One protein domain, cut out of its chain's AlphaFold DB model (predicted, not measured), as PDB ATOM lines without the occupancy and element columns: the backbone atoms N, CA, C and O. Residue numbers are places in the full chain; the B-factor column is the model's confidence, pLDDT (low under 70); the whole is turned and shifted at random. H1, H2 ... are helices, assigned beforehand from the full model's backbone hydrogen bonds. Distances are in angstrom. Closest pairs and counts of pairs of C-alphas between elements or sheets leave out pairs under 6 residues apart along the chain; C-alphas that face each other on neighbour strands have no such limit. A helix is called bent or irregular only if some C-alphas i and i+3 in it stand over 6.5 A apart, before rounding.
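What this domain is: This is residues 42 to 257 of the 270 residues of an uncharacterized protein of Spirochaetaceae bacterium 4572_59 (UniProt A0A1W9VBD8). The long helix H2 has H1 and H4 packed on it in a bundle, with the shorter H3 at one end; H6 crosses H2 and H4 steeply beside the first half of H2, and H11 crosses its second half. H7 and H8 pack on H6, and the short H9 and H10 lie beyond H8. The printed part has 216 residues with eleven named helices, H1 to H11 in chain order, and no named strand: all helix. It is compact, with a radius of gyration of the C-alphas of 18.2 A and spans of 53 by 42 by 34 A.

How they stand to each other: H2, residues 75 to 102, and H1, residues 47 to 66, form a helical hairpin at a shallow tilt of 6 degrees; their closest C-alphas, Val 58 and Arg 88, are 6.6 A apart. H2 touches H4, residues 133 to 151, opposite ways at a shallow tilt of 18 degrees, closest at C-alphas Leu 85 and Met 141, 7.0 A. H3, residues 107 to 117, touches H1, closest at C-alphas Phe 113 and Pro 47, 5.8 A. H1, H2, H3 and H4 make a bundle, helices grouped at shallow tilts. H6, residues 168 to 184, touches H2 at a steep tilt of 64 degrees, closest at C-alphas Ser 173 and Ala 86, 5.3 A. H6 touches H4 too, closest at C-alphas Ala 181 and Leu 142, 5.7 A. H11, residues 236 to 255, touches H2 at a steep tilt of 43 degrees, closest at C-alphas Leu 247 and His 97, 6.3 A. H7, residues 186 to 203, forms a hairpin with H6, closest at C-alphas Val 189 and Lys 182, 5.7 A. H8, residues 208 to 215, forms a hairpin with H7 and touches H6, in the latter case closest at C-alphas Leu 214 and Tyr 179, 5.8 A. H9, residues 217 to 222, forms a hairpin with H8, closest at C-alphas Leu 220 and Trp 213, 6.3 A. H10, residues 224 to 229, and H11 form a hairpin but only just touch, with 3 pairs of C-alphas within 8 A, the closest Ile 227 and Leu 237 at 7.8 A. H5, residues 154 to 157, touches H4 only at the corner, closest at C-alphas Leu 155 and Val 149, 5.4 A. Every O i to N i+4 pair is within hydrogen-bond range in H1, H2, H4, H8, H10 and H11, against 6 of 7 in H3, 11 of 13 in H6, 8 of 14 in H7 and 0 of 2 in H9, where 3 of 3 O i to N i+3 pairs are; H5 is too short for an i+4 pair.

Where its parts are: H2 is 39.7 A long, from C-alpha 75 at (19.904, 8.395, -65.907). H1 is 28.3 A, H4 27.0 A, H6 24.9 A and H7 25.7 A long. H7 has a kink of 38 degrees near residue 193 and is only just irregular: C-alphas 191 and 194 are 6.6 A apart. H1 begins with C-alpha 47 at (12.241, 6.596, -104.628), and H11, 28.6 A long, ends with C-alpha 255 at (27.011, -3.461, -107.934).

The domain as a whole: The two C-alphas farthest apart, Ala 44 and Pro 202, are 53.8 A apart. The printed part has no cut, and its one long link is residues 118 to 132, between H3 and H4. The mean pLDDT of the printed part is 85.3; 15 residues are under 70, among them 157 to 160 and 218 to 222.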
ATOM      1  N   LEU A  42       3.254   0.158-101.316       64.25
ATOM      2  CA  LEU A  42       4.713   0.278-101.435       64.25
ATOM      3  C   LEU A  42       5.128   0.234-102.909       64.25
ATOM      4  O   LEU A  42       5.955   1.026-103.346       64.25
ATOM      5  N   SER A  43       4.472  -0.622-103.698       64.62
ATOM      6  CA  SER A  43       4.818  -0.866-105.102       64.62
ATOM      7  C   SER A  43       4.674   0.345-106.041       64.62
ATOM      8  O   SER A  43       5.331   0.386-107.079       64.62
ATOM      9  N   ALA A  44       3.830   1.322-105.689       71.50
ATOM     10  CA  ALA A  44       3.483   2.468-106.537       71.50
ATOM     11  C   ALA A  44       4.238   3.767-106.197       71.50
ATOM     12  O   ALA A  44       4.072   4.770-106.892       71.50
ATOM     13  N   ARG A  45       5.024   3.783-105.117       84.25
ATOM     14  CA  ARG A  45       5.749   4.978-104.659       84.25
ATOM     15  C   ARG A  45       7.063   5.115-105.399       84.25
ATOM     16  O   ARG A  45       7.730   4.115-105.601       84.25
ATOM     17  N   ASP A  46       7.462   6.321-105.786       90.75
ATOM     18  CA  ASP A  46       8.785   6.553-106.371       90.75
ATOM     19  C   ASP A  46       9.868   6.724-105.281       90.75
ATOM     20  O   ASP A  46       9.542   7.096-104.148       90.75
ATOM     21  N   PRO A  47      11.157   6.490-105.601       91.06
ATOM     22  CA  PRO A  47      12.241   6.596-104.628       91.06
ATOM     23  C   PRO A  47      12.339   7.957-103.939       91.06
ATOM     24  O   PRO A  47      12.583   8.007-102.740       91.06
ATOM     25  N   TYR A  48      12.131   9.066-104.654       92.56
ATOM     26  CA  TYR A  48      12.314  10.402-104.085       92.56
ATOM     27  C   TYR A  48      11.248  10.726-103.044       92.56
ATOM     28  O   TYR A  48      11.574  11.291-102.000       92.56
ATOM     29  N   THR A  49       9.998  10.338-103.301       92.62
ATOM     30  CA  THR A  49       8.913  10.465-102.320       92.62
ATOM     31  C   THR A  49       9.243   9.691-101.045       92.62
ATOM     32  O   THR A  49       9.152  10.239 -99.949       92.62
ATOM     33  N   VAL A  50       9.706   8.444-101.174       92.62
ATOM     34  CA  VAL A  50      10.081   7.621-100.014       92.62
ATOM     35  C   VAL A  50      11.260   8.225 -99.248       92.62
ATOM     36  O   VAL A  50      11.204   8.327 -98.025       92.62
ATOM     37  N   LEU A  51      12.305   8.684 -99.947       94.94
ATOM     38  CA  LEU A  51      13.449   9.353 -99.319       94.94
ATOM     39  C   LEU A  51      13.008  10.563 -98.488       94.94
ATOM     40  O   LEU A  51      13.432  10.714 -97.344       94.94
ATOM     41  N   GLN A  52      12.131  11.406 -99.038       94.00
ATOM     42  CA  GLN A  52      11.609  12.568 -98.319       94.00
ATOM     43  C   GLN A  52      10.832  12.167 -97.066       94.00
ATOM     44  O   GLN A  52      10.988  12.804 -96.029       94.00
ATOM     45  N   GLU A  53      10.021  11.115 -97.130       94.12
ATOM     46  CA  GLU A  53       9.255  10.633 -95.977       94.12
ATOM     47  C   GLU A  53      10.148  10.099 -94.856       94.12
ATOM     48  O   GLU A  53       9.928  10.439 -93.689       94.12
ATOM     49  N   ILE A  54      11.185   9.328 -95.200       95.50
ATOM     50  CA  ILE A  54      12.170   8.842 -94.228       95.50
ATOM     51  C   ILE A  54      12.867  10.038 -93.567       95.50
ATOM     52  O   ILE A  54      12.891  10.134 -92.341       95.50
ATOM     53  N   VAL A  55      13.353  11.002 -94.358       95.38
ATOM     54  CA  VAL A  55      14.039  12.204 -93.848       95.38
ATOM     55  C   VAL A  55      13.123  13.060 -92.969       95.38
ATOM     56  O   VAL A  55      13.550  13.547 -91.925       95.38
ATOM     57  N   LEU A  56      11.856  13.240 -93.348       96.19
ATOM     58  CA  LEU A  56      10.876  13.980 -92.545       96.19
ATOM     59  C   LEU A  56      10.561  13.272 -91.224       96.19
ATOM     60  O   LEU A  56      10.386  13.931 -90.192       96.19
ATOM     61  N   THR A  57      10.497  11.941 -91.244       96.69
ATOM     62  CA  THR A  57      10.263  11.136 -90.042       96.69
ATOM     63  C   THR A  57      11.452  11.243 -89.095       96.69
ATOM     64  O   THR A  57      11.265  11.599 -87.932       96.69
ATOM     65  N   VAL A  58      12.675  11.078 -89.607       96.06
ATOM     66  CA  VAL A  58      13.909  11.277 -88.833       96.06
ATOM     67  C   VAL A  58      13.977  12.698 -88.271       96.06
ATOM     68  O   VAL A  58      14.155  12.868 -87.071       96.06
ATOM     69  N   GLY A  59      13.697  13.726 -89.078       95.12
ATOM     70  CA  GLY A  59      13.665  15.113 -88.605       95.12
ATOM     71  C   GLY A  59      12.604  15.370 -87.524       95.12
ATOM     72  O   GLY A  59      12.776  16.235 -86.663       95.12
ATOM     73  N   THR A  60      11.509  14.604 -87.520       96.12
ATOM     74  CA  THR A  60      10.511  14.646 -86.442       96.12
ATOM     75  C   THR A  60      11.053  14.018 -85.160       96.12
ATOM     76  O   THR A  60      10.864  14.600 -84.090       96.12
ATOM     77  N   MET A  61      11.759  12.886 -85.258       95.94
ATOM     78  CA  MET A  61      12.446  12.255 -84.123       95.94
ATOM     79  C   MET A  61      13.513  13.193 -83.541       95.94
ATOM     80  O   MET A  61      13.519  13.439 -82.335       95.94
ATOM     81  N   ASP A  62      14.348  13.792 -84.396       94.88
ATOM     82  CA  ASP A  62      15.390  14.743 -83.996       94.88
ATOM     83  C   ASP A  62      14.774  15.947 -83.260       94.88
ATOM     84  O   ASP A  62      15.237  16.359 -82.193       94.88
ATOM     85  N   LYS A  63      13.669  16.491 -83.789       95.06
ATOM     86  CA  LYS A  63      12.951  17.607 -83.163       95.06
ATOM     87  C   LYS A  63      12.372  17.226 -81.803       95.06
ATOM     88  O   LYS A  63      12.436  18.034 -80.878       95.06
ATOM     89  N   GLN A  64      11.807  16.026 -81.670       92.62
ATOM     90  CA  GLN A  64      11.306  15.530 -80.388       92.62
ATOM     91  C   GLN A  64      12.435  15.423 -79.359       92.62
ATOM     92  O   GLN A  64      12.268  15.925 -78.250       92.62
ATOM     93  N   MET A  65      13.589  14.864 -79.736       92.75
ATOM     94  CA  MET A  65      14.744  14.755 -78.839       92.75
ATOM     95  C   MET A  65      15.320  16.129 -78.468       92.75
ATOM     96  O   MET A  65      15.644  16.369 -77.310       92.75
ATOM     97  N   SER A  66      15.374  17.071 -79.415       90.00
ATOM     98  CA  SER A  66      15.851  18.440 -79.156       90.00
ATOM     99  C   SER A  66      14.998  19.225 -78.147       90.00
ATOM    100  O   SER A  66      15.441  20.247 -77.631       90.00
ATOM    101  N   GLY A  67      13.770  18.767 -77.876       86.12
ATOM    102  CA  GLY A  67      12.883  19.346 -76.868       86.12
ATOM    103  C   GLY A  67      13.216  18.949 -75.427       86.12
ATOM    104  O   GLY A  67      12.578  19.469 -74.512       86.12
ATOM    105  N   TYR A  68      14.176  18.044 -75.224       87.19
ATOM    106  CA  TYR A  68      14.689  17.663 -73.912       87.19
ATOM    107  C   TYR A  68      15.958  18.456 -73.602       87.19
ATOM    108  O   TYR A  68      16.891  18.490 -74.406       87.19
ATOM    109  N   ASP A  69      16.013  19.060 -72.416       92.31
ATOM    110  CA  ASP A  69      17.233  19.699 -71.931       92.31
ATOM    111  C   ASP A  69      18.326  18.635 -71.750       92.31
ATOM    112  O   ASP A  69      18.085  17.570 -71.182       92.31
ATOM    113  N   ARG A  70      19.526  18.907 -72.274       92.19
ATOM    114  CA  ARG A  70      20.662  17.982 -72.198       92.19
ATOM    115  C   ARG A  70      21.144  17.846 -70.755       92.19
ATOM    116  O   ARG A  70      21.676  18.811 -70.211       92.19
ATOM    117  N   ASP A  71      21.056  16.638 -70.206       92.38
ATOM    118  CA  ASP A  71      21.609  16.294 -68.893       92.38
ATOM    119  C   ASP A  71      22.272  14.906 -68.918       92.38
ATOM    120  O   ASP A  71      21.638  13.878 -68.712       92.38
ATOM    121  N   MET A  72      23.576  14.870 -69.199       90.81
ATOM    122  CA  MET A  72      24.329  13.617 -69.374       90.81
ATOM    123  C   MET A  72      24.577  12.841 -68.080       90.81
ATOM    124  O   MET A  72      25.140  11.746 -68.131       90.81
ATOM    125  N   ASP A  73      24.214  13.414 -66.938       88.81
ATOM    126  CA  ASP A  73      24.361  12.783 -65.633       88.81
ATOM    127  C   ASP A  73      23.002  12.384 -65.037       88.81
ATOM    128  O   ASP A  73      22.962  11.719 -64.001       88.81
ATOM    129  N   ASP A  74      21.897  12.709 -65.718       90.06
ATOM    130  CA  ASP A  74      20.572  12.175 -65.424       90.06
ATOM    131  C   ASP A  74      20.373  10.801 -66.104       90.06
ATOM    132  O   ASP A  74      20.437  10.692 -67.337       90.06
ATOM    133  N   PRO A  75      20.106   9.724 -65.338       87.81
ATOM    134  CA  PRO A  75      19.904   8.395 -65.907       87.81
ATOM    135  C   PRO A  75      18.732   8.317 -66.886       87.81
ATOM    136  O   PRO A  75      18.804   7.562 -67.853       87.81
ATOM    137  N   GLU A  76      17.656   9.070 -66.655       89.25
ATOM    138  CA  GLU A  76      16.468   9.019 -67.509       89.25
ATOM    139  C   GLU A  76      16.711   9.708 -68.855       89.25
ATOM    140  O   GLU A  76      16.359   9.168 -69.911       89.25
ATOM    141  N   TRP A  77      17.392  10.854 -68.838       92.69
ATOM    142  CA  TRP A  77      17.881  11.507 -70.043       92.69
ATOM    143  C   TRP A  77      18.811  10.585 -70.835       92.69
ATOM    144  O   TRP A  77      18.610  10.403 -72.036       92.69
ATOM    145  N   MET A  78      19.780   9.944 -70.170       91.69
ATOM    146  CA  MET A  78      20.741   9.048 -70.823       91.69
ATOM    147  C   MET A  78      20.042   7.856 -71.497       91.69
ATOM    148  O   MET A  78      20.328   7.552 -72.657       91.69
ATOM    149  N   LYS A  79      19.084   7.212 -70.812       90.88
ATOM    150  CA  LYS A  79      18.248   6.141 -71.390       90.88
ATOM    151  C   LYS A  79      17.497   6.623 -72.617       90.88
ATOM    152  O   LYS A  79      17.572   6.002 -73.676       90.88
ATOM    153  N   THR A  80      16.793   7.744 -72.474       92.94
ATOM    154  CA  THR A  80      15.993   8.341 -73.545       92.94
ATOM    155  C   THR A  80      16.861   8.629 -74.761       92.94
ATOM    156  O   THR A  80      16.502   8.258 -75.877       92.94
ATOM    157  N   TYR A  81      18.033   9.226 -74.548       94.75
ATOM    158  CA  TYR A  81      18.920   9.639 -75.621       94.75
ATOM    159  C   TYR A  81      19.557   8.458 -76.356       94.75
ATOM    160  O   TYR A  81      19.524   8.409 -77.585       94.75
ATOM    161  N   ILE A  82      20.071   7.467 -75.626       94.31
ATOM    162  CA  ILE A  82      20.638   6.251 -76.223       94.31
ATOM    163  C   ILE A  82      19.571   5.449 -76.981       94.31
ATOM    164  O   ILE A  82      19.819   5.013 -78.108       94.31
ATOM    165  N   ASN A  83      18.370   5.303 -76.417       94.19
ATOM    166  CA  ASN A  83      17.260   4.625 -77.092       94.19
ATOM    167  C   ASN A  83      16.847   5.370 -78.367       94.19
ATOM    168  O   ASN A  83      16.581   4.739 -79.389       94.19
ATOM    169  N   TYR A  84      16.829   6.704 -78.330       95.81
ATOM    170  CA  TYR A  84      16.562   7.543 -79.495       95.81
ATOM    171  C   TYR A  84      17.610   7.348 -80.599       95.81
ATOM    172  O   TYR A  84      17.230   7.114 -81.746       95.81
ATOM    173  N   LEU A  85      18.909   7.389 -80.273       95.88
ATOM    174  CA  LEU A  85      19.976   7.198 -81.261       95.88
ATOM    175  C   LEU A  85      19.861   5.827 -81.940       95.88
ATOM    176  O   LEU A  85      19.913   5.743 -83.168       95.88
ATOM    177  N   ALA A  86      19.648   4.768 -81.152       95.00
ATOM    178  CA  ALA A  86      19.497   3.411 -81.673       95.00
ATOM    179  C   ALA A  86      18.220   3.262 -82.509       95.00
ATOM    180  O   ALA A  86      18.261   2.715 -83.607       95.00
ATOM    181  N   GLY A  87      17.096   3.785 -82.012       94.81
ATOM    182  CA  GLY A  87      15.805   3.737 -82.694       94.81
ATOM    183  C   GLY A  87      15.814   4.488 -84.025       94.81
ATOM    184  O   GLY A  87      15.238   4.005 -84.994       94.81
ATOM    185  N   ARG A  88      16.508   5.630 -84.102       95.56
ATOM    186  CA  ARG A  88      16.679   6.398 -85.344       95.56
ATOM    187  C   ARG A  88      17.413   5.591 -86.414       95.56
ATOM    188  O   ARG A  88      16.971   5.557 -87.556       95.56
ATOM    189  N   ASP A  89      18.515   4.941 -86.048       94.56
ATOM    190  CA  ASP A  89      19.286   4.115 -86.982       94.56
ATOM    191  C   ASP A  89      18.508   2.864 -87.421       94.56
ATOM    192  O   ASP A  89      18.406   2.591 -88.618       94.56
ATOM    193  N   LEU A  90      17.895   2.154 -86.464       93.44
ATOM    194  CA  LEU A  90      17.077   0.970 -86.735       93.44
ATOM    195  C   LEU A  90      15.917   1.286 -87.676       93.44
ATOM    196  O   LEU A  90      15.734   0.570 -88.656       93.44
ATOM    197  N   PHE A  91      15.202   2.387 -87.432       95.06
ATOM    198  CA  PHE A  91      14.128   2.854 -88.302       95.06
ATOM    199  C   PHE A  91      14.610   3.023 -89.749       95.06
ATOM    200  O   PHE A  91      14.005   2.477 -90.666       95.06
ATOM    201  N   ILE A  92      15.728   3.725 -89.967       94.19
ATOM    202  CA  ILE A  92      16.255   3.943 -91.321       94.19
ATOM    203  C   ILE A  92      16.613   2.605 -91.984       94.19
ATOM    204  O   ILE A  92      16.260   2.379 -93.139       94.19
ATOM    205  N   ILE A  93      17.290   1.703 -91.270       91.38
ATOM    206  CA  ILE A  93      17.681   0.389 -91.801       91.38
ATOM    207  C   ILE A  93      16.466  -0.474 -92.160       91.38
ATOM    208  O   ILE A  93      16.463  -1.127 -93.209       91.38
ATOM    209  N   GLU A  94      15.440  -0.475 -91.313       92.06
ATOM    210  CA  GLU A  94      14.191  -1.197 -91.546       92.06
ATOM    211  C   GLU A  94      13.437  -0.638 -92.754       92.06
ATOM    212  O   GLU A  94      13.007  -1.414 -93.608       92.06
ATOM    213  N   GLU A  95      13.354   0.685 -92.897       92.94
ATOM    214  CA  GLU A  95      12.713   1.323 -94.049       92.94
ATOM    215  C   GLU A  95      13.475   1.041 -95.349       92.94
ATOM    216  O   GLU A  95      12.867   0.686 -96.362       92.94
ATOM    217  N   ILE A  96      14.813   1.110 -95.332       92.19
ATOM    218  CA  ILE A  96      15.626   0.759 -96.505       92.19
ATOM    219  C   ILE A  96      15.329  -0.681 -96.936       92.19
ATOM    220  O   ILE A  96      15.086  -0.948 -98.115       92.19
ATOM    221  N   HIS A  97      15.313  -1.611 -95.981       91.25
ATOM    222  CA  HIS A  97      15.007  -3.016 -96.236       91.25
ATOM    223  C   HIS A  97      13.600  -3.224 -96.783       91.25
ATOM    224  O   HIS A  97      13.431  -3.934 -97.779       91.25
ATOM    225  N   LEU A  98      12.607  -2.587 -96.167       90.56
ATOM    226  CA  LEU A  98      11.208  -2.677 -96.555       90.56
ATOM    227  C   LEU A  98      11.013  -2.245 -98.013       90.56
ATOM    228  O   LEU A  98      10.453  -2.997 -98.814       90.56
ATOM    229  N   PHE A  99      11.505  -1.061 -98.381       91.69
ATOM    230  CA  PHE A  99      11.298  -0.524 -99.723       91.69
ATOM    231  C   PHE A  99      12.129  -1.246-100.784       91.69
ATOM    232  O   PHE A  99      11.620  -1.502-101.871       91.69
ATOM    233  N   LEU A 100      13.358  -1.675-100.489       90.25
ATOM    234  CA  LEU A 100      14.118  -2.485-101.450       90.25
ATOM    235  C   LEU A 100      13.457  -3.837-101.733       90.25
ATOM    236  O   LEU A 100      13.514  -4.327-102.862       90.25
ATOM    237  N   LYS A 101      12.822  -4.426-100.715       89.06
ATOM    238  CA  LYS A 101      12.195  -5.744-100.809       89.06
ATOM    239  C   LYS A 101      10.835  -5.727-101.504       89.06
ATOM    240  O   LYS A 101      10.518  -6.684-102.206       89.06
ATOM    241  N   TYR A 102      10.026  -4.694-101.272       87.56
ATOM    242  CA  TYR A 102       8.615  -4.690-101.677       87.56
ATOM    243  C   TYR A 102       8.250  -3.640-102.734       87.56
ATOM    244  O   TYR A 102       7.133  -3.681-103.253       87.56
ATOM    245  N   SER A 103       9.149  -2.717-103.083       87.19
ATOM    246  CA  SER A 103       8.912  -1.788-104.192       87.19
ATOM    247  C   SER A 103       9.169  -2.452-105.544       87.19
ATOM    248  O   SER A 103      10.139  -3.187-105.720       87.19
ATOM    249  N   ASN A 104       8.368  -2.090-106.548       89.44
ATOM    250  CA  ASN A 104       8.562  -2.513-107.942       89.44
ATOM    251  C   ASN A 104       9.579  -1.625-108.683       89.44
ATOM    252  O   ASN A 104       9.428  -1.347-109.872       89.44
ATOM    253  N   TRP A 105      10.591  -1.141-107.966       92.12
ATOM    254  CA  TRP A 105      11.622  -0.274-108.521       92.12
ATOM    255  C   TRP A 105      12.560  -1.044-109.434       92.12
ATOM    256  O   TRP A 105      12.999  -2.150-109.107       92.12
ATOM    257  N   ASP A 106      12.909  -0.425-110.556       92.00
ATOM    258  CA  ASP A 106      14.000  -0.922-111.381       92.00
ATOM    259  C   ASP A 106      15.364  -0.727-110.686       92.00
ATOM    260  O   ASP A 106      15.497  -0.028-109.677       92.00
ATOM    261  N   ASN A 107      16.411  -1.352-111.230       92.25
ATOM    262  CA  ASN A 107      17.748  -1.288-110.634       92.25
ATOM    263  C   ASN A 107      18.306   0.143-110.559       92.25
ATOM    264  O   ASN A 107      19.074   0.435-109.647       92.25
ATOM    265  N   SER A 108      17.935   1.039-111.480       91.94
ATOM    266  CA  SER A 108      18.396   2.431-111.442       91.94
ATOM    267  C   SER A 108      17.763   3.177-110.272       91.94
ATOM    268  O   SER A 108      18.442   3.912-109.561       91.94
ATOM    269  N   GLN A 109      16.468   2.966-110.050       93.75
ATOM    270  CA  GLN A 109      15.724   3.529-108.930       93.75
ATOM    271  C   GLN A 109      16.228   2.995-107.585       93.75
ATOM    272  O   GLN A 109      16.440   3.778-106.659       93.75
ATOM    273  N   LYS A 110      16.491   1.685-107.491       91.69
ATOM    274  CA  LYS A 110      17.093   1.065-106.300       91.69
ATOM    275  C   LYS A 110      18.484   1.619-105.997       91.69
ATOM    276  O   LYS A 110      18.762   1.917-104.839       91.69
ATOM    277  N   LYS A 111      19.334   1.806-107.017       90.25
ATOM    278  CA  LYS A 111      20.657   2.434-106.855       90.25
ATOM    279  C   LYS A 111      20.548   3.854-106.311       90.25
ATOM    280  O   LYS A 111      21.152   4.133-105.287       90.25
ATOM    281  N   ILE A 112      19.713   4.709-106.911       91.06
ATOM    282  CA  ILE A 112      19.477   6.083-106.421       91.06
ATOM    283  C   ILE A 112      19.048   6.074-104.948       91.06
ATOM    284  O   ILE A 112      19.533   6.873-104.148       91.06
ATOM    285  N   PHE A 113      18.136   5.169-104.593       92.38
ATOM    286  CA  PHE A 113      17.638   5.039-103.230       92.38
ATOM    287  C   PHE A 113      18.734   4.615-102.245       92.38
ATOM    288  O   PHE A 113      18.882   5.224-101.191       92.38
ATOM    289  N   ILE A 114      19.526   3.600-102.594       90.25
ATOM    290  CA  ILE A 114      20.628   3.105-101.760       90.25
ATOM    291  C   ILE A 114      21.733   4.148-101.627       90.25
ATOM    292  O   ILE A 114      22.183   4.395-100.513       90.25
ATOM    293  N   GLU A 115      22.139   4.784-102.727       88.81
ATOM    294  CA  GLU A 115      23.239   5.759-102.768       88.81
ATOM    295  C   GLU A 115      22.964   6.996-101.920       88.81
ATOM    296  O   GLU A 115      23.892   7.612-101.394       88.81
ATOM    297  N   TYR A 116      21.688   7.330-101.721       92.75
ATOM    298  CA  TYR A 116      21.296   8.369-100.779       92.75
ATOM    299  C   TYR A 116      21.710   8.041 -99.335       92.75
ATOM    300  O   TYR A 116      22.112   8.938 -98.592       92.75
ATOM    301  N   PHE A 117      21.627   6.771 -98.924       92.19
ATOM    302  CA  PHE A 117      21.938   6.325 -97.562       92.19
ATOM    303  C   PHE A 117      23.365   5.796 -97.402       92.19
ATOM    304  O   PHE A 117      23.976   6.016 -96.354       92.19
ATOM    305  N   PHE A 118      23.903   5.152 -98.438       88.31
ATOM    306  CA  PHE A 118      25.220   4.527 -98.463       88.31
ATOM    307  C   PHE A 118      25.993   4.953 -99.708       88.31
ATOM    308  O   PHE A 118      25.628   4.583-100.817       88.31
ATOM    309  N   ASN A 119      27.105   5.662 -99.536       84.06
ATOM    310  CA  ASN A 119      28.007   5.969-100.635       84.06
ATOM    311  C   ASN A 119      29.067   4.849-100.734       84.06
ATOM    312  O   ASN A 119      29.949   4.794 -99.870       84.06
ATOM    313  N   PRO A 120      29.025   3.971-101.762       74.00
ATOM    314  CA  PRO A 120      30.015   2.901-101.944       74.00
ATOM    315  C   PRO A 120      31.433   3.420-102.183       74.00
ATOM    316  O   PRO A 120      32.404   2.715-101.927       74.00
ATOM    317  N   SER A 121      31.558   4.646-102.691       77.81
ATOM    318  CA  SER A 121      32.845   5.286-102.972       77.81
ATOM    319  C   SER A 121      33.358   6.106-101.785       77.81
ATOM    320  O   SER A 121      34.354   6.824-101.914       77.81
ATOM    321  N   TYR A 122      32.675   6.049-100.638       78.25
ATOM    322  CA  TYR A 122      33.086   6.802 -99.468       78.25
ATOM    323  C   TYR A 122      34.394   6.268 -98.884       78.25
ATOM    324  O   TYR A 122      34.493   5.108 -98.491       78.25
ATOM    325  N   MET A 123      35.392   7.147 -98.802       75.25
ATOM    326  CA  MET A 123      36.663   6.884 -98.135       75.25
ATOM    327  C   MET A 123      36.935   8.024 -97.146       75.25
ATOM    328  O   MET A 123      37.114   9.155 -97.601       75.25
ATOM    329  N   PRO A 124      36.998   7.756 -95.824       69.56
ATOM    330  CA  PRO A 124      37.175   8.792 -94.800       69.56
ATOM    331  C   PRO A 124      38.388   9.706 -95.020       69.56
ATOM    332  O   PRO A 124      38.337  10.894 -94.711       69.56
ATOM    333  N   ASP A 125      39.460   9.170 -95.608       74.62
ATOM    334  CA  ASP A 125      40.710   9.897 -95.853       74.62
ATOM    335  C   ASP A 125      40.709  10.712 -97.165       74.62
ATOM    336  O   ASP A 125      41.686  11.400 -97.477       74.62
ATOM    337  N   GLN A 126      39.636  10.651 -97.965       76.62
ATOM    338  CA  GLN A 126      39.530  11.358 -99.243       76.62
ATOM    339  C   GLN A 126      38.694  12.633 -99.121       76.62
ATOM    340  O   GLN A 126      37.490  12.601 -98.894       76.62
ATOM    341  N   LYS A 127      39.337  13.780 -99.369       69.00
ATOM    342  CA  LYS A 127      38.758  15.120 -99.173       69.00
ATOM    343  C   LYS A 127      37.510  15.421-100.018       69.00
ATOM    344  O   LYS A 127      36.679  16.213 -99.588       69.00
ATOM    345  N   ASP A 128      37.390  14.806-101.193       76.31
ATOM    346  CA  ASP A 128      36.274  15.029-102.125       76.31
ATOM    347  C   ASP A 128      35.164  13.970-101.993       76.31
ATOM    348  O   ASP A 128      34.164  14.023-102.708       76.31
ATOM    349  N   SER A 129      35.324  13.009-101.077       78.31
ATOM    350  CA  SER A 129      34.353  11.949-100.838       78.31
ATOM    351  C   SER A 129      33.496  12.297 -99.623       78.31
ATOM    352  O   SER A 129      33.985  12.358 -98.497       78.31
ATOM    353  N   LEU A 130      32.207  12.564 -99.848       84.38
ATOM    354  CA  LEU A 130      31.260  12.855 -98.771       84.38
ATOM    355  C   LEU A 130      30.510  11.583 -98.357       84.38
ATOM    356  O   LEU A 130      30.118  10.802 -99.233       84.38
ATOM    357  N   PRO A 131      30.290  11.364 -97.050       86.44
ATOM    358  CA  PRO A 131      29.463  10.256 -96.595       86.44
ATOM    359  C   PRO A 131      28.016  10.466 -97.054       86.44
ATOM    360  O   PRO A 131      27.526  11.597 -97.112       86.44
ATOM    361  N   ALA A 132      27.322   9.373 -97.366       90.69
ATOM    362  CA  ALA A 132      25.883   9.410 -97.604       90.69
ATOM    363  C   ALA A 132      25.103   9.634 -96.295       90.69
ATOM    364  O   ALA A 132      25.680   9.644 -95.206       90.69
ATOM    365  N   TYR A 133      23.784   9.817 -96.388       93.56
ATOM    366  CA  TYR A 133      22.957  10.286 -95.274       93.56
ATOM    367  C   TYR A 133      23.094   9.433 -94.002       93.56
ATOM    368  O   TYR A 133      23.409   9.968 -92.939       93.56
ATOM    369  N   LEU A 134      22.920   8.109 -94.101       92.50
ATOM    370  CA  LEU A 134      23.017   7.231 -92.931       92.50
ATOM    371  C   LEU A 134      24.458   7.127 -92.421       92.50
ATOM    372  O   LEU A 134      24.677   7.146 -91.212       92.50
ATOM    373  N   GLN A 135      25.444   7.071 -93.323       89.06
ATOM    374  CA  GLN A 135      26.859   7.083 -92.940       89.06
ATOM    375  C   GLN A 135      27.185   8.329 -92.105       89.06
ATOM    376  O   GLN A 135      27.757   8.201 -91.025       89.06
ATOM    377  N   ASN A 136      26.756   9.518 -92.545       92.38
ATOM    378  CA  ASN A 136      26.955  10.765 -91.809       92.38
ATOM    379  C   ASN A 136      26.304  10.728 -90.416       92.38
ATOM    380  O   ASN A 136      26.957  11.047 -89.425       92.38
ATOM    381  N   LEU A 137      25.053  10.263 -90.319       93.00
ATOM    382  CA  LEU A 137      24.366  10.122 -89.030       93.00
ATOM    383  C   LEU A 137      25.096   9.172 -88.072       93.00
ATOM    384  O   LEU A 137      25.124   9.422 -86.867       93.00
ATOM    385  N   ARG A 138      25.691   8.090 -88.588       92.81
ATOM    386  CA  ARG A 138      26.466   7.140 -87.781       92.81
ATOM    387  C   ARG A 138      27.800   7.720 -87.311       92.81
ATOM    388  O   ARG A 138      28.207   7.427 -86.189       92.81
ATOM    389  N   PHE A 139      28.448   8.574 -88.108       91.75
ATOM    390  CA  PHE A 139      29.622   9.337 -87.663       91.75
ATOM    391  C   PHE A 139      29.273  10.293 -86.520       91.75
ATOM    392  O   PHE A 139      29.939  10.281 -85.489       91.75
ATOM    393  N   GLU A 140      28.201  11.075 -86.664       93.19
ATOM    394  CA  GLU A 140      27.728  11.980 -85.608       93.19
ATOM    395  C   GLU A 140      27.391  11.218 -84.319       93.19
ATOM    396  O   GLU A 140      27.779  11.615 -83.223       93.19
ATOM    397  N   MET A 141      26.711  10.081 -84.462       93.75
ATOM    398  CA  MET A 141      26.367   9.181 -83.365       93.75
ATOM    399  C   MET A 141      27.604   8.595 -82.670       93.75
ATOM    400  O   MET A 141      27.611   8.503 -81.445       93.75
ATOM    401  N   LEU A 142      28.645   8.208 -83.416       93.50
ATOM    402  CA  LEU A 142      29.913   7.742 -82.849       93.50
ATOM    403  C   LEU A 142      30.588   8.835 -82.018       93.50
ATOM    404  O   LEU A 142      31.011   8.576 -80.892       93.50
ATOM    405  N   GLU A 143      30.703  10.041 -82.570       94.88
ATOM    406  CA  GLU A 143      31.348  11.159 -81.880       94.88
ATOM    407  C   GLU A 143      30.580  11.548 -80.614       94.88
ATOM    408  O   GLU A 143      31.181  11.772 -79.562       94.88
ATOM    409  N   GLU A 144      29.250  11.523 -80.668       93.00
ATOM    410  CA  GLU A 144      28.416  11.720 -79.491       93.00
ATOM    411  C   GLU A 144      28.596  10.591 -78.464       93.00
ATOM    412  O   GLU A 144      28.770  10.865 -77.279       93.00
ATOM    413  N   LEU A 145      28.637   9.321 -78.883       92.12
ATOM    414  CA  LEU A 145      28.844   8.195 -77.970       92.12
ATOM    415  C   LEU A 145      30.215   8.270 -77.277       92.12
ATOM    416  O   LEU A 145      30.309   8.067 -76.066       92.12
ATOM    417  N   LYS A 146      31.270   8.632 -78.019       92.81
ATOM    418  CA  LYS A 146      32.600   8.926 -77.462       92.81
ATOM    419  C   LYS A 146      32.531  10.051 -76.436       92.81
ATOM    420  O   LYS A 146      33.101   9.918 -75.354       92.81
ATOM    421  N   TYR A 147      31.821  11.131 -76.757       92.81
ATOM    422  CA  TYR A 147      31.649  12.265 -75.858       92.81
ATOM    423  C   TYR A 147      30.932  11.857 -74.563       92.81
ATOM    424  O   TYR A 147      31.421  12.151 -73.473       92.81
ATOM    425  N   LEU A 148      29.826  11.114 -74.651       91.00
ATOM    426  CA  LEU A 148      29.102  10.618 -73.479       91.00
ATOM    427  C   LEU A 148      30.003   9.750 -72.592       91.00
ATOM    428  O   LEU A 148      30.126  10.034 -71.403       91.00
ATOM    429  N   VAL A 149      30.693   8.761 -73.171       88.94
ATOM    430  CA  VAL A 149      31.617   7.871 -72.440       88.94
ATOM    431  C   VAL A 149      32.773   8.652 -71.803       88.94
ATOM    432  O   VAL A 149      33.212   8.336 -70.700       88.94
ATOM    433  N   GLN A 150      33.283   9.687 -72.471       88.25
ATOM    434  CA  GLN A 150      34.410  10.469 -71.970       88.25
ATOM    435  C   GLN A 150      34.015  11.489 -70.896       88.25
ATOM    436  O   GLN A 150      34.842  11.816 -70.038       88.25
ATOM    437  N   TYR A 151      32.801  12.043 -70.948       90.38
ATOM    438  CA  TYR A 151      32.445  13.224 -70.159       90.38
ATOM    439  C   TYR A 151      31.376  12.990 -69.094       90.38
ATOM    440  O   TYR A 151      31.516  13.609 -68.036       90.38
ATOM    441  N   SER A 152      30.419  12.083 -69.298       88.44
ATOM    442  CA  SER A 152      29.396  11.748 -68.298       88.44
ATOM    443  C   SER A 152      30.036  11.152 -67.040       88.44
ATOM    444  O   SER A 152      30.867  10.250 -67.129       88.44
ATOM    445  N   PHE A 153      29.673  11.651 -65.859       85.50
ATOM    446  CA  PHE A 153      30.054  11.039 -64.585       85.50
ATOM    447  C   PHE A 153      29.368   9.688 -64.401       85.50
ATOM    448  O   PHE A 153      30.015   8.733 -63.969       85.50
ATOM    449  N   LEU A 154      28.102   9.591 -64.822       82.38
ATOM    450  CA  LEU A 154      27.342   8.341 -64.831       82.38
ATOM    451  C   LEU A 154      28.115   7.248 -65.586       82.38
ATOM    452  O   LEU A 154      28.318   6.159 -65.053       82.38
ATOM    453  N   LEU A 155      28.651   7.592 -66.765       79.31
ATOM    454  CA  LEU A 155      29.480   6.708 -67.591       79.31
ATOM    455  C   LEU A 155      30.994   6.777 -67.289       79.31
ATOM    456  O   LEU A 155      31.801   6.242 -68.043       79.31
ATOM    457  N   LYS A 156      31.437   7.401 -66.197       72.94
ATOM    458  CA  LYS A 156      32.830   7.277 -65.715       72.94
ATOM    459  C   LYS A 156      32.931   6.280 -64.580       72.94
ATOM    460  O   LYS A 156      33.852   5.463 -64.570       72.94
ATOM    461  N   ASP A 157      31.976   6.351 -63.655       60.72
ATOM    462  CA  ASP A 157      31.919   5.481 -62.482       60.72
ATOM    463  C   ASP A 157      31.349   4.100 -62.848       60.72
ATOM    464  O   ASP A 157      31.824   3.081 -62.342       60.72
ATOM    465  N   TYR A 158      30.416   4.060 -63.807       63.38
ATOM    466  CA  TYR A 158      29.883   2.848 -64.429       63.38
ATOM    467  C   TYR A 158      29.803   3.075 -65.938       63.38
ATOM    468  O   TYR A 158      28.769   3.526 -66.418       63.38
ATOM    469  N   PRO A 159      30.867   2.802 -66.716       56.12
ATOM    470  CA  PRO A 159      30.965   3.314 -68.086       56.12
ATOM    471  C   PRO A 159      29.962   2.791 -69.116       56.12
ATOM    472  O   PRO A 159      30.123   3.004 -70.314       56.12
ATOM    473  N   TRP A 160      28.933   2.084 -68.663       66.88
ATOM    474  CA  TRP A 160      28.172   1.141 -69.445       66.88
ATOM    475  C   TRP A 160      26.720   1.148 -68.994       66.88
ATOM    476  O   TRP A 160      26.430   1.274 -67.802       66.88
ATOM    477  N   MET A 161      25.823   0.936 -69.956       73.38
ATOM    478  CA  MET A 161      24.418   0.635 -69.696       73.38
ATOM    479  C   MET A 161      24.282  -0.753 -69.048       73.38
ATOM    480  O   MET A 161      23.849  -1.706 -69.687       73.38
ATOM    481  N   ILE A 162      24.744  -0.889 -67.804       75.56
ATOM    482  CA  ILE A 162      24.713  -2.128 -67.025       75.56
ATOM    483  C   ILE A 162      23.334  -2.379 -66.428       75.56
ATOM    484  O   ILE A 162      22.606  -1.446 -66.077       75.56
ATOM    485  N   ARG A 163      23.014  -3.658 -66.244       74.44
ATOM    486  CA  ARG A 163      21.694  -4.133 -65.806       74.44
ATOM    487  C   ARG A 163      21.243  -3.586 -64.456       74.44
ATOM    488  O   ARG A 163      20.050  -3.398 -64.236       74.44
ATOM    489  N   SER A 164      22.175  -3.333 -63.542       76.12
ATOM    490  CA  SER A 164      21.850  -2.778 -62.224       76.12
ATOM    491  C   SER A 164      21.364  -1.325 -62.266       76.12
ATOM    492  O   SER A 164      20.677  -0.888 -61.343       76.12
ATOM    493  N   SER A 165      21.708  -0.575 -63.318       76.62
ATOM    494  CA  SER A 165      21.455   0.871 -63.415       76.62
ATOM    495  C   SER A 165      20.499   1.245 -64.553       76.62
ATOM    496  O   SER A 165      19.844   2.292 -64.501       76.62
ATOM    497  N   PHE A 166      20.377   0.386 -65.564       84.44
ATOM    498  CA  PHE A 166      19.608   0.642 -66.776       84.44
ATOM    499  C   PHE A 166      18.711  -0.540 -67.132       84.44
ATOM    500  O   PHE A 166      18.997  -1.682 -66.787       84.44
ATOM    501  N   ASP A 167      17.594  -0.249 -67.801       86.62
ATOM    502  CA  ASP A 167      16.706  -1.299 -68.290       86.62
ATOM    503  C   ASP A 167      17.307  -2.036 -69.497       86.62
ATOM    504  O   ASP A 167      18.236  -1.561 -70.158       86.62
ATOM    505  N   GLU A 168      16.753  -3.212 -69.792       86.06
ATOM    506  CA  GLU A 168      17.235  -4.085 -70.865       86.06
ATOM    507  C   GLU A 168      17.172  -3.418 -72.248       86.06
ATOM    508  O   GLU A 168      17.985  -3.737 -73.117       86.06
ATOM    509  N   ASN A 169      16.241  -2.476 -72.458       89.06
ATOM    510  CA  ASN A 169      16.118  -1.736 -73.712       89.06
ATOM    511  C   ASN A 169      17.302  -0.794 -73.919       89.06
ATOM    512  O   ASN A 169      17.934  -0.833 -74.972       89.06
ATOM    513  N   SER A 170      17.651  -0.010 -72.902       89.31
ATOM    514  CA  SER A 170      18.821   0.865 -72.948       89.31
ATOM    515  C   SER A 170      20.145   0.113 -72.975       89.31
ATOM    516  O   SER A 170      21.056   0.547 -73.683       89.31
ATOM    517  N   GLU A 171      20.242  -1.036 -72.299       87.38
ATOM    518  CA  GLU A 171      21.384  -1.946 -72.455       87.38
ATOM    519  C   GLU A 171      21.540  -2.359 -73.928       87.38
ATOM    520  O   GLU A 171      22.594  -2.148 -74.535       87.38
ATOM    521  N   PHE A 172      20.484  -2.910 -74.532       88.25
ATOM    522  CA  PHE A 172      20.504  -3.341 -75.928       88.25
ATOM    523  C   PHE A 172      20.840  -2.198 -76.889       88.25
ATOM    524  O   PHE A 172      21.716  -2.356 -77.740       88.25
ATOM    525  N   SER A 173      20.182  -1.044 -76.747       91.69
ATOM    526  CA  SER A 173      20.416   0.126 -77.595       91.69
ATOM    527  C   SER A 173      21.867   0.589 -77.524       91.69
ATOM    528  O   SER A 173      22.479   0.826 -78.561       91.69
ATOM    529  N   PHE A 174      22.467   0.644 -76.336       91.00
ATOM    530  CA  PHE A 174      23.870   1.021 -76.198       91.00
ATOM    531  C   PHE A 174      24.817   0.042 -76.900       91.00
ATOM    532  O   PHE A 174      25.726   0.458 -77.627       91.00
ATOM    533  N   TRP A 175      24.605  -1.264 -76.730       87.81
ATOM    534  CA  TRP A 175      25.451  -2.266 -77.376       87.81
ATOM    535  C   TRP A 175      25.234  -2.333 -78.891       87.81
ATOM    536  O   TRP A 175      26.201  -2.535 -79.625       87.81
ATOM    537  N   TYR A 176      24.017  -2.070 -79.373       89.62
ATOM    538  CA  TYR A 176      23.727  -1.878 -80.795       89.62
ATOM    539  C   TYR A 176      24.514  -0.705 -81.390       89.62
ATOM    540  O   TYR A 176      25.204  -0.869 -82.396       89.62
ATOM    541  N   LEU A 177      24.482   0.458 -80.734       91.62
ATOM    542  CA  LEU A 177      25.239   1.640 -81.156       91.62
ATOM    543  C   LEU A 177      26.746   1.380 -81.148       91.62
ATOM    544  O   LEU A 177      27.452   1.764 -82.076       91.62
ATOM    545  N   THR A 178      27.232   0.669 -80.132       90.06
ATOM    546  CA  THR A 178      28.639   0.265 -80.028       90.06
ATOM    547  C   THR A 178      29.035  -0.712 -81.141       90.06
ATOM    548  O   THR A 178      30.151  -0.661 -81.655       90.06
ATOM    549  N   TYR A 179      28.122  -1.597 -81.547       87.00
ATOM    550  CA  TYR A 179      28.342  -2.510 -82.663       87.00
ATOM    551  C   TYR A 179      28.452  -1.761 -83.993       87.00
ATOM    552  O   TYR A 179      29.359  -2.054 -84.771       87.00
ATOM    553  N   ILE A 180      27.584  -0.774 -84.235       87.12
ATOM    554  CA  ILE A 180      27.703   0.102 -85.408       87.12
ATOM    555  C   ILE A 180      29.015   0.884 -85.347       87.12
ATOM    556  O   ILE A 180      29.773   0.901 -86.304       87.12
ATOM    557  N   ALA A 181      29.339   1.475 -84.200       86.56
ATOM    558  CA  ALA A 181      30.583   2.211 -84.016       86.56
ATOM    559  C   ALA A 181      31.831   1.385 -84.369       86.56
ATOM    560  O   ALA A 181      32.798   1.941 -84.887       86.56
ATOM    561  N   LYS A 182      31.811   0.064 -84.141       84.00
ATOM    562  CA  LYS A 182      32.935  -0.828 -84.451       84.00
ATOM    563  C   LYS A 182      33.312  -0.844 -85.932       84.00
ATOM    564  O   LYS A 182      34.479  -1.064 -86.240       84.00
ATOM    565  N   SER A 183      32.370  -0.649 -86.850       79.69
ATOM    566  CA  SER A 183      32.706  -0.614 -88.277       79.69
ATOM    567  C   SER A 183      33.334   0.691 -88.731       79.69
ATOM    568  O   SER A 183      34.001   0.720 -89.762       79.69
ATOM    569  N   ILE A 184      33.114   1.749 -87.956       84.81
ATOM    570  CA  ILE A 184      33.607   3.089 -88.230       84.81
ATOM    571  C   ILE A 184      34.966   3.293 -87.557       84.81
ATOM    572  O   ILE A 184      35.919   3.727 -88.196       84.81
ATOM    573  N   ASP A 185      35.062   2.951 -86.272       87.38
ATOM    574  CA  ASP A 185      36.269   3.075 -85.458       87.38
ATOM    575  C   ASP A 185      36.496   1.790 -84.636       87.38
ATOM    576  O   ASP A 185      36.183   1.723 -83.438       87.38
ATOM    577  N   PRO A 186      37.040   0.732 -85.270       86.06
ATOM    578  CA  PRO A 186      37.288  -0.540 -84.596       86.06
ATOM    579  C   PRO A 186      38.301  -0.402 -83.456       86.06
ATOM    580  O   PRO A 186      38.184  -1.093 -82.444       86.06
ATOM    581  N   LEU A 187      39.270   0.514 -83.578       90.31
ATOM    582  CA  LEU A 187      40.294   0.732 -82.555       90.31
ATOM    583  C   LEU A 187      39.698   1.311 -81.276       90.31
ATOM    584  O   LEU A 187      40.112   0.914 -80.186       90.31
ATOM    585  N   TRP A 188      38.734   2.227 -81.377       88.69
ATOM    586  CA  TRP A 188      38.037   2.735 -80.202       88.69
ATOM    587  C   TRP A 188      37.290   1.617 -79.468       88.69
ATOM    588  O   TRP A 188      37.424   1.498 -78.245       88.69
ATOM    589  N   VAL A 189      36.589   0.745 -80.201       86.75
ATOM    590  CA  VAL A 189      35.870  -0.393 -79.609       86.75
ATOM    591  C   VAL A 189      36.824  -1.388 -78.955       86.75
ATOM    592  O   VAL A 189      36.639  -1.754 -77.790       86.75
ATOM    593  N   ASP A 190      37.879  -1.785 -79.657       86.81
ATOM    594  CA  ASP A 190      38.799  -2.808 -79.172       86.81
ATOM    595  C   ASP A 190      39.679  -2.317 -78.007       86.81
ATOM    596  O   ASP A 190      39.987  -3.099 -77.106       86.81
ATOM    597  N   ASN A 191      40.043  -1.027 -77.970       88.81
ATOM    598  CA  ASN A 191      40.902  -0.469 -76.917       88.81
ATOM    599  C   ASN A 191      40.134   0.117 -75.723       88.81
ATOM    600  O   ASN A 191      40.692   0.187 -74.627       88.81
ATOM    601  N   THR A 192      38.881   0.543 -75.909       87.56
ATOM    602  CA  THR A 192      38.100   1.229 -74.861       87.56
ATOM    603  C   THR A 192      36.975   0.350 -74.337       87.56
ATOM    604  O   THR A 192      36.868   0.125 -73.132       87.56
ATOM    605  N   ILE A 193      36.152  -0.183 -75.242       86.56
ATOM    606  CA  ILE A 193      34.908  -0.873 -74.893       86.56
ATOM    607  C   ILE A 193      35.185  -2.307 -74.431       86.56
ATOM    608  O   ILE A 193      34.831  -2.684 -73.312       86.56
ATOM    609  N   LEU A 194      35.845  -3.123 -75.262       86.75
ATOM    610  CA  LEU A 194      36.051  -4.547 -74.966       86.75
ATOM    611  C   LEU A 194      36.804  -4.801 -73.646       86.75
ATOM    612  O   LEU A 194      36.370  -5.675 -72.885       86.75
ATOM    613  N   PRO A 195      37.884  -4.065 -73.303       85.94
ATOM    614  CA  PRO A 195      38.586  -4.264 -72.036       85.94
ATOM    615  C   PRO A 195      37.712  -3.962 -70.821       85.94
ATOM    616  O   PRO A 195      37.911  -4.545 -69.754       85.94
ATOM    617  N   ALA A 196      36.748  -3.057 -70.964       83.50
ATOM    618  CA  ALA A 196      35.835  -2.708 -69.895       83.50
ATOM    619  C   ALA A 196      34.708  -3.741 -69.745       83.50
ATOM    620  O   ALA A 196      34.438  -4.162 -68.623       83.50
ATOM    621  N   MET A 197      34.145  -4.247 -70.851       83.88
ATOM    622  CA  MET A 197      33.183  -5.358 -70.819       83.88
ATOM    623  C   MET A 197      33.738  -6.576 -70.077       83.88
ATOM    624  O   MET A 197      33.046  -7.174 -69.257       83.88
ATOM    625  N   LEU A 198      35.013  -6.915 -70.297       84.06
ATOM    626  CA  LEU A 198      35.678  -8.026 -69.605       84.06
ATOM    627  C   LEU A 198      35.680  -7.882 -68.074       84.06
ATOM    628  O   LEU A 198      35.699  -8.894 -67.378       84.06
ATOM    629  N   LYS A 199      35.650  -6.652 -67.546       85.12
ATOM    630  CA  LYS A 199      35.571  -6.394 -66.099       85.12
ATOM    631  C   LYS A 199      34.156  -6.571 -65.544       85.12
ATOM    632  O   LYS A 199      34.021  -6.796 -64.347       85.12
ATOM    633  N   LEU A 200      33.131  -6.483 -66.393       82.50
ATOM    634  CA  LEU A 200      31.718  -6.597 -66.016       82.50
ATOM    635  C   LEU A 200      31.191  -8.037 -66.054       82.50
ATOM    636  O   LEU A 200      30.265  -8.369 -65.322       82.50
ATOM    637  N   ILE A 201      31.795  -8.914 -66.864       80.94
ATOM    638  CA  ILE A 201      31.396 -10.332 -66.964       80.94
ATOM    639  C   ILE A 201      31.411 -11.051 -65.599       80.94
ATOM    640  O   ILE A 201      30.434 -11.730 -65.292       80.94
ATOM    641  N   PRO A 202      32.455 -10.927 -64.747       80.94
ATOM    642  CA  PRO A 202      32.505 -11.649 -63.473       80.94
ATOM    643  C   PRO A 202      31.433 -11.234 -62.456       80.94
ATOM    644  O   PRO A 202      31.235 -11.950 -61.478       80.94
ATOM    645  N   VAL A 203      30.790 -10.081 -62.659       81.94
ATOM    646  CA  VAL A 203      29.757  -9.526 -61.771       81.94
ATOM    647  C   VAL A 203      28.349  -9.590 -62.376       81.94
ATOM    648  O   VAL A 203      27.423  -9.065 -61.777       81.94
ATOM    649  N   ASP A 204      28.181 -10.259 -63.525       80.00
ATOM    650  CA  ASP A 204      26.890 -10.463 -64.213       80.00
ATOM    651  C   ASP A 204      26.141  -9.158 -64.570       80.00
ATOM    652  O   ASP A 204      24.915  -9.101 -64.643       80.00
ATOM    653  N   GLU A 205      26.893  -8.084 -64.821       82.06
ATOM    654  CA  GLU A 205      26.347  -6.753 -65.136       82.06
ATOM    655  C   GLU A 205      26.050  -6.552 -66.634       82.06
ATOM    656  O   GLU A 205      25.462  -5.540 -67.020       82.06
ATOM    657  N   ILE A 206      26.452  -7.508 -67.484       78.81
ATOM    658  CA  ILE A 206      26.196  -7.523 -68.935       78.81
ATOM    659  C   ILE A 206      25.741  -8.906 -69.391       78.81
ATOM    660  O   ILE A 206      26.201  -9.919 -68.862       78.81
ATOM    661  N   THR A 207      24.904  -8.977 -70.429       76.19
ATOM    662  CA  THR A 207      24.533 -10.290 -70.978       76.19
ATOM    663  C   THR A 207      25.698 -10.975 -71.718       76.19
ATOM    664  O   THR A 207      26.495 -10.314 -72.398       76.19
ATOM    665  N   PRO A 208      25.779 -12.322 -71.691       76.38
ATOM    666  CA  PRO A 208      26.693 -13.076 -72.554       76.38
ATOM    667  C   PRO A 208      26.489 -12.790 -74.052       76.38
ATOM    668  O   PRO A 208      27.450 -12.830 -74.824       76.38
ATOM    669  N   VAL A 209      25.252 -12.469 -74.456       78.38
ATOM    670  CA  VAL A 209      24.893 -12.098 -75.832       78.38
ATOM    671  C   VAL A 209      25.567 -10.782 -76.230       78.38
ATOM    672  O   VAL A 209      26.186 -10.737 -77.293       78.38
ATOM    673  N   SER A 210      25.548  -9.755 -75.368       80.31
ATOM    674  CA  SER A 210      26.209  -8.457 -75.596       80.31
ATOM    675  C   SER A 210      27.694  -8.634 -75.917       80.31
ATOM    676  O   SER A 210      28.208  -8.107 -76.906       80.31
ATOM    677  N   TYR A 211      28.396  -9.417 -75.091       79.94
ATOM    678  CA  TYR A 211      29.830  -9.661 -75.253       79.94
ATOM    679  C   TYR A 211      30.157 -10.400 -76.551       79.94
ATOM    680  O   TYR A 211      31.052  -9.991 -77.296       79.94
ATOM    681  N   LEU A 212      29.443 -11.492 -76.832       77.50
ATOM    682  CA  LEU A 212      29.712 -12.305 -78.015       77.50
ATOM    683  C   LEU A 212      29.351 -11.564 -79.296       77.50
ATOM    684  O   LEU A 212      30.098 -11.657 -80.269       77.50
ATOM    685  N   TRP A 213      28.295 -10.754 -79.268       78.62
ATOM    686  CA  TRP A 213      27.942  -9.896 -80.385       78.62
ATOM    687  C   TRP A 213      29.052  -8.908 -80.737       78.62
ATOM    688  O   TRP A 213      29.455  -8.849 -81.893       78.62
ATOM    689  N   LEU A 214      29.597  -8.177 -79.763       79.75
ATOM    690  CA  LEU A 214      30.639  -7.180 -80.029       79.75
ATOM    691  C   LEU A 214      31.998  -7.787 -80.381       79.75
ATOM    692  O   LEU A 214      32.743  -7.245 -81.209       79.75
ATOM    693  N   LYS A 215      32.344  -8.912 -79.752       80.12
ATOM    694  CA  LYS A 215      33.636  -9.567 -79.964       80.12
ATOM    695  C   LYS A 215      33.678 -10.367 -81.259       80.12
ATOM    696  O   LYS A 215      34.659 -10.278 -81.991       80.12
ATOM    697  N   ASN A 216      32.659 -11.182 -81.516       74.56
ATOM    698  CA  ASN A 216      32.595 -12.048 -82.686       74.56
ATOM    699  C   ASN A 216      31.133 -12.240 -83.135       74.56
ATOM    700  O   ASN A 216      30.522 -13.268 -82.829       74.56
ATOM    701  N   PRO A 217      30.581 -11.292 -83.914       70.38
ATOM    702  CA  PRO A 217      29.202 -11.363 -84.397       70.38
ATOM    703  C   PRO A 217      28.907 -12.640 -85.196       70.38
ATOM    704  O   PRO A 217      27.784 -13.139 -85.170       70.38
ATOM    705  N   GLY A 218      29.907 -13.205 -85.886       64.44
ATOM    706  CA  GLY A 218      29.771 -14.471 -86.613       64.44
ATOM    707  C   GLY A 218      29.428 -15.652 -85.698       64.44
ATOM    708  O   GLY A 218      28.688 -16.552 -86.098       64.44
ATOM    709  N   SER A 219      29.870 -15.603 -84.436       68.25
ATOM    710  CA  SER A 219      29.558 -16.609 -83.411       68.25
ATOM    711  C   SER A 219      28.118 -16.530 -82.894       68.25
ATOM    712  O   SER A 219      27.624 -17.498 -82.323       68.25
ATOM    713  N   LEU A 220      27.396 -15.430 -83.139       67.19
ATOM    714  CA  LEU A 220      25.977 -15.343 -82.773       67.19
ATOM    715  C   LEU A 220      25.103 -16.296 -83.582       67.19
ATOM    716  O   LEU A 220      24.052 -16.713 -83.108       67.19
ATOM    717  N   SER A 221      25.540 -16.681 -84.786       65.69
ATOM    718  CA  SER A 221      24.807 -17.645 -85.613       65.69
ATOM    719  C   SER A 221      24.637 -19.012 -84.936       65.69
ATOM    720  O   SER A 221      23.678 -19.721 -85.235       65.69
ATOM    721  N   SER A 222      25.526 -19.355 -83.997       68.31
ATOM    722  CA  SER A 222      25.429 -20.554 -83.156       68.31
ATOM    723  C   SER A 222      24.647 -20.358 -81.852       68.31
ATOM    724  O   SER A 222      24.436 -21.339 -81.152       68.31
ATOM    725  N   MET A 223      24.193 -19.140 -81.537       73.12
ATOM    726  CA  MET A 223      23.581 -18.778 -80.248       73.12
ATOM    727  C   MET A 223      22.082 -18.454 -80.331       73.12
ATOM    728  O   MET A 223      21.543 -17.684 -79.535       73.12
ATOM    729  N   ASN A 224      21.383 -18.997 -81.329       76.31
ATOM    730  CA  ASN A 224      19.966 -18.686 -81.535       76.31
ATOM    731  C   ASN A 224      19.111 -19.005 -80.298       76.31
ATOM    732  O   ASN A 224      18.171 -18.269 -80.012       76.31
ATOM    733  N   GLN A 225      19.418 -20.079 -79.563       77.31
ATOM    734  CA  GLN A 225      18.662 -20.438 -78.360       77.31
ATOM    735  C   GLN A 225      18.911 -19.443 -77.227       77.31
ATOM    736  O   GLN A 225      17.960 -18.988 -76.608       77.31
ATOM    737  N   GLU A 226      20.156 -19.044 -76.997       76.44
ATOM    738  CA  GLU A 226      20.546 -18.084 -75.967       76.44
ATOM    739  C   GLU A 226      19.949 -16.698 -76.235       76.44
ATOM    740  O   GLU A 226      19.468 -16.045 -75.309       76.44
ATOM    741  N   ILE A 227      19.907 -16.269 -77.501       80.69
ATOM    742  CA  ILE A 227      19.243 -15.021 -77.904       80.69
ATOM    743  C   ILE A 227      17.734 -15.106 -77.642       80.69
ATOM    744  O   ILE A 227      17.158 -14.178 -77.080       80.69
ATOM    745  N   LEU A 228      17.089 -16.226 -77.994       80.81
ATOM    746  CA  LEU A 228      15.662 -16.434 -77.723       80.81
ATOM    747  C   LEU A 228      15.359 -16.470 -76.219       80.81
ATOM    748  O   LEU A 228      14.365 -15.894 -75.784       80.81
ATOM    749  N   MET A 229      16.219 -17.110 -75.425       79.56
ATOM    750  CA  MET A 229      16.076 -17.176 -73.969       79.56
ATOM    751  C   MET A 229      16.332 -15.834 -73.280       79.56
ATOM    752  O   MET A 229      15.787 -15.608 -72.204       79.56
ATOM    753  N   SER A 230      17.114 -14.942 -73.898       79.38
ATOM    754  CA  SER A 230      17.348 -13.581 -73.395       79.38
ATOM    755  C   SER A 230      16.121 -12.672 -73.541       79.38
ATOM    756  O   SER A 230      16.071 -11.628 -72.903       79.38
ATOM    757  N   GLY A 231      15.122 -13.068 -74.341       82.19
ATOM    758  CA  GLY A 231      13.865 -12.336 -74.486       82.19
ATOM    759  C   GLY A 231      13.993 -10.999 -75.224       82.19
ATOM    760  O   GLY A 231      15.012 -10.685 -75.840       82.19
ATOM    761  N   TYR A 232      12.913 -10.219 -75.209       80.56
ATOM    762  CA  TYR A 232      12.926  -8.847 -75.719       80.56
ATOM    763  C   TYR A 232      13.791  -7.967 -74.801       80.56
ATOM    764  O   TYR A 232      13.661  -8.107 -73.591       80.56
ATOM    765  N   PRO A 233      14.622  -7.048 -75.328       85.75
ATOM    766  CA  PRO A 233      14.784  -6.650 -76.737       85.75
ATOM    767  C   PRO A 233      15.803  -7.484 -77.528       85.75
ATOM    768  O   PRO A 233      15.921  -7.325 -78.740       85.75
ATOM    769  N   TRP A 234      16.539  -8.388 -76.883       83.06
ATOM    770  CA  TRP A 234      17.633  -9.146 -77.498       83.06
ATOM    771  C   TRP A 234      17.195 -10.021 -78.671       83.06
ATOM    772  O   TRP A 234      17.950 -10.196 -79.626       83.06
ATOM    773  N   THR A 235      15.950 -10.494 -78.680       84.19
ATOM    774  CA  THR A 235      15.361 -11.194 -79.832       84.19
ATOM    775  C   THR A 235      15.344 -10.358 -81.117       84.19
ATOM    776  O   THR A 235      15.397 -10.923 -82.211       84.19
ATOM    777  N   THR A 236      15.331  -9.023 -81.018       85.62
ATOM    778  CA  THR A 236      15.408  -8.101 -82.166       85.62
ATOM    779  C   THR A 236      16.732  -8.245 -82.923       85.62
ATOM    780  O   THR A 236      16.780  -8.047 -84.137       85.62
ATOM    781  N   LEU A 237      17.798  -8.706 -82.261       82.75
ATOM    782  CA  LEU A 237      19.096  -8.963 -82.888       82.75
ATOM    783  C   LEU A 237      18.996  -9.935 -84.073       82.75
ATOM    784  O   LEU A 237      19.628  -9.729 -85.109       82.75
ATOM    785  N   MET A 238      18.151 -10.964 -83.962       81.81
ATOM    786  CA  MET A 238      17.917 -11.923 -85.047       81.81
ATOM    787  C   MET A 238      17.294 -11.258 -86.275       81.81
ATOM    788  O   MET A 238      17.644 -11.582 -87.413       81.81
ATOM    789  N   HIS A 239      16.384 -10.310 -86.047       84.88
ATOM    790  CA  HIS A 239      15.757  -9.533 -87.106       84.88
ATOM    791  C   HIS A 239      16.777  -8.628 -87.806       84.88
ATOM    792  O   HIS A 239      16.880  -8.672 -89.032       84.88
ATOM    793  N   ILE A 240      17.595  -7.908 -87.034       84.00
ATOM    794  CA  ILE A 240      18.655  -7.024 -87.544       84.00
ATOM    795  C   ILE A 240      19.674  -7.811 -88.375       84.00
ATOM    796  O   ILE A 240      20.006  -7.417 -89.492       84.00
ATOM    797  N   ILE A 241      20.139  -8.965 -87.879       80.81
ATOM    798  CA  ILE A 241      21.079  -9.833 -88.610       80.81
ATOM    799  C   ILE A 241      20.478 -10.286 -89.946       80.81
ATOM    800  O   ILE A 241      21.181 -10.328 -90.960       80.81
ATOM    801  N   ARG A 242      19.186 -10.629 -89.965       84.06
ATOM    802  CA  ARG A 242      18.484 -11.019 -91.192       84.06
ATOM    803  C   ARG A 242      18.397  -9.854 -92.177       84.06
ATOM    804  O   ARG A 242      18.781 -10.042 -93.328       84.06
ATOM    805  N   ILE A 243      17.943  -8.679 -91.730       85.94
ATOM    806  CA  ILE A 243      17.872  -7.470 -92.564       85.94
ATOM    807  C   ILE A 243      19.237  -7.173 -93.174       85.94
ATOM    808  O   ILE A 243      19.350  -7.055 -94.390       85.94
ATOM    809  N   LYS A 244      20.288  -7.146 -92.351       80.44
ATOM    810  CA  LYS A 244      21.651  -6.866 -92.801       80.44
ATOM    811  C   LYS A 244      22.099  -7.813 -93.918       80.44
ATOM    812  O   LYS A 244      22.660  -7.367 -94.912       80.44
ATOM    813  N   ARG A 245      21.842  -9.118 -93.778       80.81
ATOM    814  CA  ARG A 245      22.180 -10.117 -94.810       80.81
ATOM    815  C   ARG A 245      21.381  -9.923 -96.097       80.81
ATOM    816  O   ARG A 245      21.928 -10.136 -97.173       80.81
ATOM    817  N   GLU A 246      20.098  -9.583 -95.995       85.38
ATOM    818  CA  GLU A 246      19.245  -9.315 -97.161       85.38
ATOM    819  C   GLU A 246      19.705  -8.042 -97.891       85.38
ATOM    820  O   GLU A 246      19.900  -8.085 -99.102       85.38
ATOM    821  N   LEU A 247      19.985  -6.961 -97.156       84.88
ATOM    822  CA  LEU A 247      20.525  -5.715 -97.709       84.88
ATOM    823  C   LEU A 247      21.886  -5.912 -98.379       84.88
ATOM    824  O   LEU A 247      22.101  -5.406 -99.473       84.88
ATOM    825  N   PHE A 248      22.783  -6.682 -97.758       80.25
ATOM    826  CA  PHE A 248      24.095  -6.988 -98.330       80.25
ATOM    827  C   PHE A 248      23.982  -7.704 -99.680       80.25
ATOM    828  O   PHE A 248      24.619  -7.301-100.646       80.25
ATOM    829  N   LYS A 249      23.107  -8.712 -99.777       82.00
ATOM    830  CA  LYS A 249      22.851  -9.417-101.044       82.00
ATOM    831  C   LYS A 249      22.261  -8.503-102.113       82.00
ATOM    832  O   LYS A 249      22.645  -8.607-103.274       82.00
ATOM    833  N   GLU A 250      21.324  -7.635-101.732       83.75
ATOM    834  CA  GLU A 250      20.739  -6.665-102.662       83.75
ATOM    835  C   GLU A 250      21.825  -5.722-103.193       83.75
ATOM    836  O   GLU A 250      21.937  -5.528-104.401       83.75
ATOM    837  N   PHE A 251      22.688  -5.221-102.306       82.69
ATOM    838  CA  PHE A 251      23.813  -4.368-102.665       82.69
ATOM    839  C   PHE A 251      24.773  -5.072-103.630       82.69
ATOM    840  O   PHE A 251      25.038  -4.560-104.715       82.69
ATOM    841  N   GLU A 252      25.226  -6.285-103.301       80.44
ATOM    842  CA  GLU A 252      26.063  -7.077-104.205       80.44
ATOM    843  C   GLU A 252      25.398  -7.244-105.576       80.44
ATOM    844  O   GLU A 252      26.035  -7.004-106.597       80.44
ATOM    845  N   SER A 253      24.107  -7.580-105.626       85.31
ATOM    846  CA  SER A 253      23.399  -7.782-106.895       85.31
ATOM    847  C   SER A 253      23.344  -6.523-107.774       85.31
ATOM    848  O   SER A 253      23.401  -6.622-109.000       85.31
ATOM    849  N   LEU A 254      23.273  -5.335-107.164       83.75
ATOM    850  CA  LEU A 254      23.198  -4.059-107.876       83.75
ATOM    851  C   LEU A 254      24.571  -3.582-108.372       83.75
ATOM    852  O   LEU A 254      24.644  -2.932-109.421       83.75
ATOM    853  N   TYR A 255      25.647  -3.931-107.660       77.62
ATOM    854  CA  TYR A 255      27.011  -3.461-107.934       77.62
ATOM    855  C   TYR A 255      27.956  -4.542-108.498       77.62
ATOM    856  O   TYR A 255      29.083  -4.226-108.850       77.62
ATOM    857  N   GLN A 256      27.508  -5.788-108.696       67.19
ATOM    858  CA  GLN A 256      28.309  -6.922-109.206       67.19
ATOM    859  C   GLN A 256      28.990  -6.713-110.579       67.19
ATOM    860  O   GLN A 256      29.902  -7.463-110.921       67.19
ATOM    861  N   ASN A 257      28.577  -5.714-111.368       51.62
ATOM    862  CA  ASN A 257      29.197  -5.368-112.660       51.62
ATOM    863  C   ASN A 257      30.148  -4.159-112.588       51.62
ATOM    864  O   ASN A 257      30.733  -3.773-113.600       51.62
TER     865      ASN A 257